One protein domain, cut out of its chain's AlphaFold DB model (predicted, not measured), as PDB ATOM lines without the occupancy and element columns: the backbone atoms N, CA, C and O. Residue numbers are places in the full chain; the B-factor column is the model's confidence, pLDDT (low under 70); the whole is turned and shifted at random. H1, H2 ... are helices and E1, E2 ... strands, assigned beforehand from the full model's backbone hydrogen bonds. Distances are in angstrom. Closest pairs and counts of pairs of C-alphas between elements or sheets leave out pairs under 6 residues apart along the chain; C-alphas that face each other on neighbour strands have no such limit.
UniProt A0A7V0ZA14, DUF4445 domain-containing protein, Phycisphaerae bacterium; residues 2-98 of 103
ATOM      1  N   THR A   2      54.158  36.600   8.928       91.94
ATOM      2  CA  THR A   2      55.488  37.187   9.185       91.94
ATOM      3  C   THR A   2      55.566  38.700   8.966       91.94
ATOM      4  O   THR A   2      55.968  39.416   9.874       91.94
ATOM      5  N   ILE A   3      55.099  39.204   7.816       94.00
ATOM      6  CA  ILE A   3      55.123  40.647   7.511       94.00
ATOM      7  C   ILE A   3      54.326  41.472   8.531       94.00
ATOM      8  O   ILE A   3      54.820  42.474   9.038       94.00
ATOM      9  N   LEU A   4      53.124  41.021   8.904       94.00
ATOM     10  CA  LEU A   4      52.285  41.732   9.876       94.00
ATOM     11  C   LEU A   4      52.907  41.748  11.277       94.00
ATOM     12  O   LEU A   4      52.828  42.758  11.968       94.00
ATOM     13  N   LEU A   5      53.541  40.648  11.690       93.75
ATOM     14  CA  LEU A   5      54.258  40.581  12.964       93.75
ATOM     15  C   LEU A   5      55.466  41.522  12.979       93.75
ATOM     16  O   LEU A   5      55.633  42.273  13.935       93.75
ATOM     17  N   LYS A   6      56.237  41.559  11.885       92.56
ATOM     18  CA  LYS A   6      57.358  42.490  11.715       92.56
ATOM     19  C   LYS A   6      56.903  43.949  11.819       92.56
ATOM     20  O   LYS A   6      57.486  44.704  12.588       92.56
ATOM     21  N   GLN A   7      55.845  44.337  11.102       92.00
ATOM     22  CA  GLN A   7      55.306  45.703  11.160       92.00
ATOM     23  C   GLN A   7      54.764  46.068  12.552       92.00
ATOM     24  O   GLN A   7      54.880  47.215  12.975       92.00
ATOM     25  N   ALA A   8      54.204  45.097  13.279       93.31
ATOM     26  CA  ALA A   8      53.744  45.279  14.654       93.31
ATOM     27  C   ALA A   8      54.876  45.228  15.699       93.31
ATOM     28  O   ALA A   8      54.605  45.440  16.880       93.31
ATOM     29  N   ASN A   9      56.119  44.949  15.286       95.56
ATOM     30  CA  ASN A   9      57.257  44.682  16.167       95.56
ATOM     31  C   ASN A   9      56.957  43.583  17.208       95.56
ATOM     32  O   ASN A   9      57.244  43.725  18.395       95.56
ATOM     33  N   LEU A  10      56.329  42.499  16.746       95.38
ATOM     34  CA  LEU A  10      55.971  41.326  17.537       95.38
ATOM     35  C   LEU A  10      56.640  40.076  16.969       95.38
ATOM     36  O   LEU A  10      56.874  39.954  15.767       95.38
ATOM     37  N   THR A  11      56.870  39.103  17.835       94.38
ATOM     38  CA  THR A  11      57.224  37.731  17.478       94.38
ATOM     39  C   THR A  11      55.988  36.834  17.592       94.38
ATOM     40  O   THR A  11      55.029  37.175  18.293       94.38
ATOM     41  N   PRO A  12      55.954  35.657  16.945       91.69
ATOM     42  CA  PRO A  12      54.810  34.757  17.089       91.69
ATOM     43  C   PRO A  12      54.567  34.298  18.536       91.69
ATOM     44  O   PRO A  12      53.422  34.042  18.911       91.69
ATOM     45  N   SER A  13      55.606  34.265  19.377       90.44
ATOM     46  CA  SER A  13      55.483  33.934  20.803       90.44
ATOM     47  C   SER A  13      54.742  34.998  21.631       90.44
ATOM     48  O   SER A  13      54.148  34.668  22.665       90.44
ATOM     49  N   ASP A  14      54.673  36.239  21.139       93.25
ATOM     50  CA  ASP A  14      53.906  37.333  21.750       93.25
ATOM     51  C   ASP A  14      52.393  37.186  21.520       93.25
ATOM     52  O   ASP A  14      51.572  37.798  22.211       93.25
ATOM     53  N   LEU A  15      51.980  36.344  20.566       93.06
ATOM     54  CA  LEU A  15      50.570  36.124  20.271       93.06
ATOM     55  C   LEU A  15      49.898  35.356  21.408       93.06
ATOM     56  O   LEU A  15      50.132  34.163  21.604       93.06
ATOM     57  N   ARG A  16      48.989  36.021  22.128       94.25
ATOM     58  CA  ARG A  16      48.169  35.395  23.180       94.25
ATOM     59  C   ARG A  16      47.172  34.372  22.629       94.25
ATOM     60  O   ARG A  16      46.867  33.392  23.302       94.25
ATOM     61  N   SER A  17      46.635  34.613  21.436       93.31
ATOM     62  CA  SER A  17      45.629  33.753  20.811       93.31
ATOM     63  C   SER A  17      45.659  33.883  19.296       93.31
ATOM     64  O   SER A  17      45.721  34.997  18.779       93.31
ATOM     65  N   VAL A  18      45.514  32.761  18.594       92.81
ATOM     66  CA  VAL A  18      45.371  32.699  17.137       92.81
ATOM     67  C   VAL A  18      44.027  32.064  16.811       92.81
ATOM     68  O   VAL A  18      43.818  30.876  17.046       92.81
ATOM     69  N   LEU A  19      43.100  32.860  16.281       92.12
ATOM     70  CA  LEU A  19      41.755  32.409  15.930       92.12
ATOM     71  C   LEU A  19      41.683  32.113  14.432       92.12
ATOM     72  O   LEU A  19      41.812  33.014  13.606       92.12
ATOM     73  N   ILE A  20      41.456  30.852  14.081       90.88
ATOM     74  CA  ILE A  20      41.321  30.405  12.696       90.88
ATOM     75  C   ILE A  20      39.841  30.346  12.353       90.88
ATOM     76  O   ILE A  20      39.102  29.500  12.860       90.88
ATOM     77  N   ALA A  21      39.421  31.245  11.476       91.12
ATOM     78  CA  ALA A  21      38.098  31.231  10.877       91.12
ATOM     79  C   ALA A  21      38.155  30.684   9.445       91.12
ATOM     80  O   ALA A  21      39.192  30.742   8.788       91.12
ATOM     81  N   GLY A  22      37.031  30.175   8.947       87.00
ATOM     82  CA  GLY A  22      36.909  29.730   7.560       87.00
ATOM     83  C   GLY A  22      35.936  28.573   7.376       87.00
ATOM     84  O   GLY A  22      35.181  28.220   8.280       87.00
ATOM     85  N   GLY A  23      35.946  27.994   6.176       82.00
ATOM     86  CA  GLY A  23      35.147  26.816   5.820       82.00
ATOM     87  C   GLY A  23      35.815  25.480   6.159       82.00
ATOM     88  O   GLY A  23      35.221  24.435   5.932       82.00
ATOM     89  N   PHE A  24      37.027  25.499   6.715       72.81
ATOM     90  CA  PHE A  24      37.826  24.299   6.978       72.81
ATOM     91  C   PHE A  24      37.228  23.343   8.025       72.81
ATOM     92  O   PHE A  24      37.730  22.238   8.211       72.81
ATOM     93  N   GLY A  25      36.163  23.749   8.716       64.75
ATOM     94  CA  GLY A  25      35.534  23.006   9.805       64.75
ATOM     95  C   GLY A  25      36.500  22.681  10.950       64.75
ATOM     96  O   GLY A  25      37.615  23.189  11.035       64.75
ATOM     97  N   SER A  26      36.098  21.760  11.822       65.25
ATOM     98  CA  SER A  26      36.971  21.171  12.847       65.25
ATOM     99  C   SER A  26      38.061  20.245  12.270       65.25
ATOM    100  O   SER A  26      38.663  19.472  13.012       65.25
ATOM    101  N   PHE A  27      38.299  20.274  10.953       73.19
ATOM    102  CA  PHE A  27      39.175  19.330  10.256       73.19
ATOM    103  C   PHE A  27      40.636  19.788  10.188       73.19
ATOM    104  O   PHE A  27      41.523  18.951  10.001       73.19
ATOM    105  N   ILE A  28      40.929  21.077  10.403       80.12
ATOM    106  CA  ILE A  28      42.316  21.529  10.559       80.12
ATOM    107  C   ILE A  28      42.834  21.116  11.939       80.12
ATOM    108  O   ILE A  28      42.448  21.660  12.975       80.12
ATOM    109  N   ARG A  29      43.773  20.167  11.940       85.00
ATOM    110  CA  ARG A  29      44.562  19.818  13.125       85.00
ATOM    111  C   ARG A  29      45.692  20.832  13.286       85.00
ATOM    112  O   ARG A  29      46.514  20.971  12.385       85.00
ATOM    113  N   ARG A  30      45.755  21.488  14.447       86.25
ATOM    114  CA  ARG A  30      46.736  22.544  14.776       86.25
ATOM    115  C   ARG A  30      48.174  22.095  14.493       86.25
ATOM    116  O   ARG A  30      48.869  22.739  13.719       86.25
ATOM    117  N   ASN A  31      48.544  20.913  14.990       87.38
ATOM    118  CA  ASN A  31      49.873  20.330  14.780       87.38
ATOM    119  C   ASN A  31      50.188  20.099  13.295       87.38
ATOM    120  O   ASN A  31      51.322  20.291  12.871       87.38
ATOM    121  N   ASN A  32      49.195  19.705  12.489       89.31
ATOM    122  CA  ASN A  32      49.404  19.510  11.054       89.31
ATOM    123  C   ASN A  32      49.601  20.853  10.349       89.31
ATOM    124  O   ASN A  32      50.493  20.959   9.518       89.31
ATOM    125  N   ALA A  33      48.805  21.869  10.697       89.50
ATOM    126  CA  ALA A  33      48.936  23.211  10.139       89.50
ATOM    127  C   ALA A  33      50.309  23.829  10.447       89.50
ATOM    128  O   ALA A  33      50.907  24.447   9.574       89.50
ATOM    129  N   GLN A  34      50.838  23.608  11.652       89.81
ATOM    130  CA  GLN A  34      52.189  24.046  12.007       89.81
ATOM    131  C   GLN A  34      53.265  23.262  11.257       89.81
ATOM    132  O   GLN A  34      54.174  23.852  10.684       89.81
ATOM    133  N   ARG A  35      53.121  21.934  11.177       90.50
ATOM    134  CA  ARG A  35      54.074  21.065  10.476       90.50
ATOM    135  C   ARG A  35      54.234  21.409   8.993       90.50
ATOM    136  O   ARG A  35      55.312  21.215   8.452       90.50
ATOM    137  N   ILE A  36      53.175  21.875   8.332       91.50
ATOM    138  CA  ILE A  36      53.230  22.274   6.917       91.50
ATOM    139  C   ILE A  36      53.574  23.758   6.716       91.50
ATOM    140  O   ILE A  36      53.542  24.223   5.585       91.50
ATOM    141  N   GLY A  37      53.842  24.519   7.782       90.06
ATOM    142  CA  GLY A  37      54.159  25.950   7.694       90.06
ATOM    143  C   GLY A  37      52.958  26.882   7.485       90.06
ATOM    144  O   GLY A  37      53.144  28.076   7.277       90.06
ATOM    145  N   LEU A  38      51.717  26.385   7.579       91.00
ATOM    146  CA  LEU A  38      50.511  27.227   7.480       91.00
ATOM    147  C   LEU A  38      50.373  28.169   8.687       91.00
ATOM    148  O   LEU A  38      49.874  29.287   8.564       91.00
ATOM    149  N   ILE A  39      50.789  27.701   9.863       90.62
ATOM    150  CA  ILE A  39      50.845  28.477  11.105       90.62
ATOM    151  C   ILE A  39      52.296  28.453  11.586       90.62
ATOM    152  O   ILE A  39      52.897  27.379  11.540       90.62
ATOM    153  N   PRO A  40      52.852  29.571  12.082       89.44
ATOM    154  CA  PRO A  40      54.202  29.566  12.630       89.44
ATOM    155  C   PRO A  40      54.363  28.515  13.747       89.44
ATOM    156  O   PRO A  40      53.486  28.351  14.606       89.44
ATOM    157  N   ALA A  41      55.460  27.758  13.700       87.56
ATOM    158  CA  ALA A  41      55.724  26.646  14.617       87.56
ATOM    159  C   ALA A  41      55.999  27.109  16.058       87.56
ATOM    160  O   ALA A  41      55.776  26.369  17.011       87.56
ATOM    161  N   ASP A  42      56.436  28.353  16.209       89.19
ATOM    162  CA  ASP A  42      56.739  29.033  17.464       89.19
ATOM    163  C   ASP A  42      55.501  29.614  18.166       89.19
ATOM    164  O   ASP A  42      55.598  30.102  19.292       89.19
ATOM    165  N   VAL A  43      54.312  29.507  17.560       90.75
ATOM    166  CA  VAL A  43      53.046  29.734  18.269       90.75
ATOM    167  C   VAL A  43      52.722  28.505  19.129       90.75
ATOM    168  O   VAL A  43      52.563  27.408  18.592       90.75
ATOM    169  N   PRO A  44      52.525  28.644  20.450       88.25
ATOM    170  CA  PRO A  44      52.071  27.531  21.280       88.25
ATOM    171  C   PRO A  44      50.730  26.949  20.793       88.25
ATOM    172  O   PRO A  44      49.764  27.677  20.547       88.25
ATOM    173  N   ALA A  45      50.657  25.624  20.638       84.69
ATOM    174  CA  ALA A  45      49.508  24.942  20.025       84.69
ATOM    175  C   ALA A  45      48.190  25.100  20.815       84.69
ATOM    176  O   ALA A  45      47.091  25.008  20.253       84.69
ATOM    177  N   ASP A  46      48.278  25.350  22.118       89.06
ATOM    178  CA  ASP A  46      47.149  25.654  22.999       89.06
ATOM    179  C   ASP A  46      46.538  27.041  22.725       89.06
ATOM    180  O   ASP A  46      45.344  27.235  22.955       89.06
ATOM    181  N   ARG A  47      47.306  27.971  22.141       91.62
ATOM    182  CA  ARG A  47      46.846  29.319  21.764       91.62
ATOM    183  C   ARG A  47      46.133  29.378  20.417       91.62
ATOM    184  O   ARG A  47      45.465  30.369  20.122       91.62
ATOM    185  N   VAL A  48      46.247  28.339  19.595       90.81
ATOM    186  CA  VAL A  48      45.566  28.253  18.296       90.81
ATOM    187  C   VAL A  48      44.161  27.699  18.504       90.81
ATOM    188  O   VAL A  48      44.016  26.644  19.095       90.81
ATOM    189  N   SER A  49      43.107  28.347  18.016       89.50
ATOM    190  CA  SER A  49      41.722  27.867  18.149       89.50
ATOM    191  C   SER A  49      40.937  28.039  16.859       89.50
ATOM    192  O   SER A  49      41.015  29.077  16.210       89.50
ATOM    193  N   TYR A  50      40.147  27.029  16.495       89.62
ATOM    194  CA  TYR A  50      39.262  27.094  15.336       89.62
ATOM    195  C   TYR A  50      37.891  27.640  15.741       89.62
ATOM    196  O   TYR A  50      37.262  27.109  16.655       89.62
ATOM    197  N   VAL A  51      37.427  28.687  15.059       91.06
ATOM    198  CA  VAL A  51      36.206  29.436  15.417       91.06
ATOM    199  C   VAL A  51      35.090  29.338  14.371       91.06
ATOM    200  O   VAL A  51      34.036  29.956  14.521       91.06
ATOM    201  N   GLY A  52      35.279  28.532  13.321       90.62
ATOM    202  CA  GLY A  52      34.249  28.284  12.313       90.62
ATOM    203  C   GLY A  52      34.021  29.452  11.356       90.62
ATOM    204  O   GLY A  52      34.921  30.244  11.064       90.62
ATOM    205  N   ASN A  53      32.794  29.549  10.846       93.00
ATOM    206  CA  ASN A  53      32.396  30.615   9.933       93.00
ATOM    207  C   ASN A  53      31.979  31.870  10.716       93.00
ATOM    208  O   ASN A  53      30.796  32.130  10.950       93.00
ATOM    209  N   VAL A  54      32.977  32.665  11.112       94.25
ATOM    210  CA  VAL A  54      32.759  33.911  11.865       94.25
ATOM    211  C   VAL A  54      32.017  34.977  11.057       94.25
ATOM    212  O   VAL A  54      31.343  35.808  11.655       94.25
ATOM    213  N   SER A  55      32.074  34.925   9.719       94.88
ATOM    214  CA  SER A  55      31.307  35.825   8.848       94.88
ATOM    215  C   SER A  55      29.803  35.596   9.022       94.88
ATOM    216  O   SER A  55      29.060  36.524   9.342       94.88
ATOM    217  N   LEU A  56      29.358  34.335   8.947       95.12
ATOM    218  CA  LEU A  56      27.956  33.980   9.174       95.12
ATOM    219  C   LEU A  56      27.516  34.259  10.619       95.12
ATOM    220  O   LEU A  56      26.402  34.733  10.843       95.12
ATOM    221  N   HIS A  57      28.370  33.977  11.607       94.75
ATOM    222  CA  HIS A  57      28.066  34.288  13.009       94.75
ATOM    223  C   HIS A  57      27.909  35.798  13.234       94.75
ATOM    224  O   HIS A  57      26.924  36.225  13.835       94.75
ATOM    225  N   GLY A  58      28.820  36.607  12.689       97.00
ATOM    226  CA  GLY A  58      28.742  38.064  12.741       97.00
ATOM    227  C   GLY A  58      27.485  38.606  12.058       97.00
ATOM    228  O   GLY A  58      26.792  39.443  12.636       97.00
ATOM    229  N   ALA A  59      27.126  38.070  10.886       97.94
ATOM    230  CA  ALA A  59      25.899  38.443  10.182       97.94
ATOM    231  C   ALA A  59      24.647  38.175  11.032       97.94
ATOM    232  O   ALA A  59      23.791  39.049  11.160       97.94
ATOM    233  N   LYS A  60      24.568  37.006  11.686       98.12
ATOM    234  CA  LYS A  60      23.472  36.681  12.614       98.12
ATOM    235  C   LYS A  60      23.404  37.665  13.782       98.12
ATOM    236  O   LYS A  60      22.317  38.117  14.123       98.12
ATOM    237  N   TRP A  61      24.541  38.029  14.378       98.06
ATOM    238  CA  TRP A  61      24.575  38.990  15.486       98.06
ATOM    239  C   TRP A  61      24.099  40.383  15.069       98.06
ATOM    240  O   TRP A  61      23.285  40.992  15.760       98.06
ATOM    241  N   VAL A  62      24.568  40.878  13.922       98.31
ATOM    242  CA  VAL A  62      24.205  42.203  13.392       98.31
ATOM    243  C   VAL A  62      22.753  42.260  12.897       98.31
ATOM    244  O   VAL A  62      22.145  43.336  12.892       98.31
ATOM    245  N   LEU A  63      22.183  41.117  12.498       98.50
ATOM    246  CA  LEU A  63      20.777  40.999  12.113       98.50
ATOM    247  C   LEU A  63      19.838  41.252  13.301       98.50
ATOM    248  O   LEU A  63      18.834  41.938  13.137       98.50
ATOM    249  N   VAL A  64      20.172  40.731  14.487       98.44
ATOM    250  CA  VAL A  64      19.281  40.762  15.666       98.44
ATOM    251  C   VAL A  64      19.663  41.802  16.723       98.44
ATOM    252  O   VAL A  64      18.933  41.976  17.694       98.44
ATOM    253  N   SER A  65      20.796  42.500  16.578       98.69
ATOM    254  CA  SER A  65      21.278  43.461  17.580       98.69
ATOM    255  C   SER A  65      21.848  44.736  16.963       98.69
ATOM    256  O   SER A  65      22.904  44.742  16.323       98.69
ATOM    257  N   SER A  66      21.191  45.865  17.246       98.44
ATOM    258  CA  SER A  66      21.679  47.197  16.868       98.44
ATOM    259  C   SER A  66      22.974  47.576  17.598       98.44
ATOM    260  O   SER A  66      23.814  48.279  17.040       98.44
ATOM    261  N   ALA A  67      23.182  47.073  18.819       98.56
ATOM    262  CA  ALA A  67      24.436  47.249  19.548       98.56
ATOM    263  C   ALA A  67      25.590  46.482  18.884       98.56
ATOM    264  O   ALA A  67      26.674  47.041  18.714       98.56
ATOM    265  N   ALA A  68      25.351  45.238  18.448       98.38
ATOM    266  CA  ALA A  68      26.344  44.467  17.698       98.38
ATOM    267  C   ALA A  68      26.693  45.145  16.365       98.38
ATOM    268  O   ALA A  68      27.867  45.215  16.011       98.38
ATOM    269  N   ARG A  69      25.695  45.711  15.671       98.50
ATOM    270  CA  ARG A  69      25.904  46.502  14.449       98.50
ATOM    271  C   ARG A  69      26.833  47.692  14.683       98.50
ATOM    272  O   ARG A  69      27.855  47.795  14.013       98.50
ATOM    273  N   ARG A  70      26.539  48.529  15.685       98.56
ATOM    274  CA  ARG A  70      27.390  49.682  16.035       98.56
ATOM    275  C   ARG A  70      28.817  49.261  16.389       98.56
ATOM    276  O   ARG A  70      29.770  49.907  15.967       98.56
ATOM    277  N   LYS A  71      28.977  48.158  17.129       98.31
ATOM    278  CA  LYS A  71      30.301  47.616  17.462       98.31
ATOM    279  C   LYS A  71      31.063  47.162  16.212       98.31
ATOM    280  O   LYS A  71      32.250  47.450  16.099       98.31
ATOM    281  N   ALA A  72      30.400  46.485  15.273       98.12
ATOM    282  CA  ALA A  72      31.013  46.073  14.011       98.12
ATOM    283  C   ALA A  72      31.469  47.282  13.173       98.12
ATOM    284  O   ALA A  72      32.589  47.287  12.671       98.12
ATOM    285  N   GLU A  73      30.651  48.335  13.093       98.25
ATOM    286  CA  GLU A  73      31.001  49.589  12.409       98.25
ATOM    287  C   GLU A  73      32.207  50.293  13.055       98.25
ATOM    288  O   GLU A  73      33.073  50.812  12.353       98.25
ATOM    289  N   GLN A  74      32.295  50.298  14.390       98.38
ATOM    290  CA  GLN A  74      33.451  50.845  15.109       98.38
ATOM    291  C   GLN A  74      34.728  50.048  14.831       98.38
ATOM    292  O   GLN A  74      35.761  50.644  14.539       98.38
ATOM    293  N   LEU A  75      34.654  48.714  14.874       97.69
ATOM    294  CA  LEU A  75      35.795  47.847  14.567       97.69
ATOM    295  C   LEU A  75      36.277  48.044  13.128       97.69
ATOM    296  O   LEU A  75      37.480  48.146  12.904       97.69
ATOM    297  N   ALA A  76      35.357  48.168  12.167       97.38
ATOM    298  CA  ALA A  76      35.703  48.439  10.776       97.38
ATOM    299  C   ALA A  76      36.498  49.747  10.627       97.38
ATOM    300  O   ALA A  76      37.493  49.775   9.913       97.38
ATOM    301  N   LYS A  77      36.121  50.806  11.359       97.75
ATOM    302  CA  LYS A  77      36.840  52.095  11.359       97.75
ATOM    303  C   LYS A  77      38.220  52.039  12.020       97.75
ATOM    304  O   LYS A  77      39.066  52.864  11.703       97.75
ATOM    305  N   GLN A  78      38.429  51.119  12.958       97.38
ATOM    306  CA  GLN A  78      39.700  50.939  13.673       97.38
ATOM    307  C   GLN A  78      40.637  49.940  12.983       97.38
ATOM    308  O   GLN A  78      41.787  49.788  13.391       97.38
ATOM    309  N   THR A  79      40.145  49.222  11.971       96.19
ATOM    310  CA  THR A  79      40.920  48.200  11.271       96.19
ATOM    311  C   THR A  79      41.753  48.857  10.181       96.19
ATOM    312  O   THR A  79      41.211  49.435   9.242       96.19
ATOM    313  N   ASN A  80      43.073  48.725  10.283       93.81
ATOM    314  CA  ASN A  80      43.993  49.231   9.270       93.81
ATOM    315  C   ASN A  80      44.251  48.161   8.209       93.81
ATOM    316  O   ASN A  80      44.575  47.016   8.533       93.81
ATOM    317  N   HIS A  81      44.119  48.541   6.939       93.12
ATOM    318  CA  HIS A  81      44.526  47.692   5.829       93.12
ATOM    319  C   HIS A  81      46.037  47.809   5.613       93.12
ATOM    320  O   HIS A  81      46.567  48.916   5.538       93.12
ATOM    321  N   VAL A  82      46.716  46.666   5.507       91.31
ATOM    322  CA  VAL A  82      48.141  46.592   5.176       91.31
ATOM    323  C   VAL A  82      48.278  46.072   3.750       91.31
ATOM    324  O   VAL A  82      47.929  44.924   3.466       91.31
ATOM    325  N   GLU A  83      48.798  46.923   2.870       91.50
ATOM    326  CA  GLU A  83      49.033  46.632   1.454       91.50
ATOM    327  C   GLU A  83      50.304  45.780   1.293       91.50
ATOM    328  O   GLU A  83      51.408  46.294   1.129       91.50
ATOM    329  N   LEU A  84      50.161  44.453   1.355       90.38
ATOM    330  CA  LEU A  84      51.299  43.525   1.250       90.38
ATOM    331  C   LEU A  84      51.982  43.555  -0.124       90.38
ATOM    332  O   LEU A  84      53.158  43.223  -0.225       90.38
ATOM    333  N   SER A  85      51.260  43.947  -1.178       87.38
ATOM    334  CA  SER A  85      51.786  44.017  -2.548       87.38
ATOM    335  C   SER A  85      52.895  45.066  -2.709       87.38
ATOM    336  O   SER A  85      53.760  44.917  -3.572       87.38
ATOM    337  N   ALA A  86      52.881  46.099  -1.862       86.38
ATOM    338  CA  ALA A  86      53.855  47.183  -1.840       86.38
ATOM    339  C   ALA A  86      55.003  46.947  -0.839       86.38
ATOM    340  O   ALA A  86      55.950  47.731  -0.802       86.38
ATOM    341  N   ASP A  87      54.925  45.896  -0.018       90.06
ATOM    342  CA  ASP A  87      55.950  45.578   0.973       90.06
ATOM    343  C   ASP A  87      57.123  44.850   0.296       90.06
ATOM    344  O   ASP A  87      56.964  43.773  -0.286       90.06
ATOM    345  N   MET A  88      58.312  45.455   0.362       90.31
ATOM    346  CA  MET A  88      59.516  44.931  -0.290       90.31
ATOM    347  C   MET A  88      59.920  43.542   0.219       90.31
ATOM    348  O   MET A  88      60.506  42.769  -0.536       90.31
ATOM    349  N   ASP A  89      59.593  43.212   1.469       93.06
ATOM    350  CA  ASP A  89      59.973  41.942   2.081       93.06
ATOM    351  C   ASP A  89      58.940  40.840   1.812       93.06
ATOM    352  O   ASP A  89      59.222  39.660   2.033       93.06
ATOM    353  N   PHE A  90      57.737  41.188   1.335       94.19
ATOM    354  CA  PHE A  90      56.661  40.218   1.143       94.19
ATOM    355  C   PHE A  90      57.018  39.146   0.113       94.19
ATOM    356  O   PHE A  90      56.754  37.971   0.359       94.19
ATOM    357  N   GLN A  91      57.636  39.521  -1.013       92.19
ATOM    358  CA  GLN A  91      58.007  38.564  -2.064       92.19
ATOM    359  C   GLN A  91      59.004  37.524  -1.552       92.19
ATOM    360  O   GLN A  91      58.796  36.327  -1.741       92.19
ATOM    361  N   THR A  92      60.043  37.973  -0.845       92.94
ATOM    362  CA  THR A  92      61.029  37.085  -0.222       92.94
ATOM    363  C   THR A  92      60.374  36.209   0.840       92.94
ATOM    364  O   THR A  92      60.458  34.989   0.754       92.94
ATOM    365  N   ALA A  93      59.613  36.795   1.771       92.62
ATOM    366  CA  ALA A  93      58.939  36.036   2.822       92.62
ATOM    367  C   ALA A  93      57.945  34.999   2.269       92.62
ATOM    368  O   ALA A  93      57.778  33.927   2.851       92.62
ATOM    369  N   PHE A  94      57.267  35.307   1.162       93.25
ATOM    370  CA  PHE A  94      56.356  34.385   0.493       93.25
ATOM    371  C   PHE A  94      57.106  33.238  -0.186       93.25
ATOM    372  O   PHE A  94      56.717  32.088   0.005       93.25
ATOM    373  N   ALA A  95      58.185  33.533  -0.922       93.44
ATOM    374  CA  ALA A  95      59.034  32.522  -1.548       93.44
ATOM    375  C   ALA A  95      59.645  31.572  -0.503       93.44
ATOM    376  O   ALA A  95      59.545  30.355  -0.654       93.44
ATOM    377  N   ASP A  96      60.169  32.117   0.596       91.81
ATOM    378  CA  ASP A  96      60.716  31.333   1.709       91.81
ATOM    379  C   ASP A  96      59.643  30.436   2.351       91.81
ATOM    380  O   ASP A  96      59.913  29.301   2.737       91.81
ATOM    381  N   SER A  97      58.394  30.912   2.404       92.06
ATOM    382  CA  SER A  97      57.255  30.161   2.953       92.06
ATOM    383  C   SER A  97      56.673  29.110   1.993       92.06
ATOM    384  O   SER A  97      55.738  28.404   2.374       92.06
ATOM    385  N   MET A  98      57.169  28.992   0.754       92.19
ATOM    386  CA  MET A  98      56.756  27.918  -0.165       92.19
ATOM    387  C   MET A  98      57.415  26.577   0.161       92.19
ATOM    388  O   MET A  98      56.922  25.528  -0.263       92.19
TER     389      MET A  98
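This is residues 2 to 98 of the 103 residues of the protein "DUF4445 domain-containing protein" of Phycisphaerae bacterium (UniProt A0A7V0ZA14). The chain makes a loose, open ring: a two-strand parallel ribbon of E1 and E2 forms part of one side, H3 and H4 meet at their link in a V at one end, and the short helices H1 and H5 lie at the other end, with residues 79 to 89 running back to H5 along the opposite side. H2 lies in the long loop between the two strands, and part of the ring, residues 73 to 81, stands free. The 97 printed residues hold five named helices and two named strands, in the order H1, E1, H2, E2, H3, H4, H5; the class is mostly helix. The whole is loose, with a radius of gyration of the C-alphas of 16.1 A and spans of 44 by 33 by 22 A.

H1, residues 2 to 7, and H5, residues 90 to 96, only just touch, with 3 pairs of C-alphas within 8 A; the closest are those of Ile 3 and Phe 90, 6.6 A apart. They run opposite ways at a shallow tilt of 34 degrees, only just short of steep. E1, residues 18 to 21, and E2, residues 48 to 52, are parallel neighbours at 22 degrees. N 20 and O 49 are 2.8 A apart, and N 51 and O 20 are 2.9 A apart, both within hydrogen-bond range. With H2, residues 30 to 35, they form a strand-helix-strand unit, two parallel strands joined through a helix, with a right-handed crossover. The closest C-alphas of H2 and E2 are those of Arg 30 and Val 48, 6.8 A apart. H3, residues 54 to 64, and H4, residues 66 to 78, touch only at the corner, with the C-alphas of Val 62 and Arg 69 closest at 4.7 A. They run opposite ways at a steep tilt of 46 degrees. H4 and H5 are apart, and so are H2 and H3. In H1, H2, H3, H4 and H5 every O i to N i+4 pair is within hydrogen-bond range.

H1 begins at C-alpha 2, (55.488, 37.187, 9.185), and measures 8.7 A from first to last C-alpha. E1 measures 9.7 A, H2 8.6 A and E2 12.8 A. H3 is 15.6 A long and ends at C-alpha 64, (19.281, 40.762, 15.666). H4, the longest helix, measures 18.7 A. H5 measures 9.8 A and ends at C-alpha 96, (60.716, 31.333, 1.709).

The C-alphas of Val 64 and Thr 92 are the two farthest apart, at 44.8 A. The printed part has no cut. The links H2 to E2 and H4 to H5 are long. The mean pLDDT of the printed part is 91.7, and residues 25 to 26 are under 70.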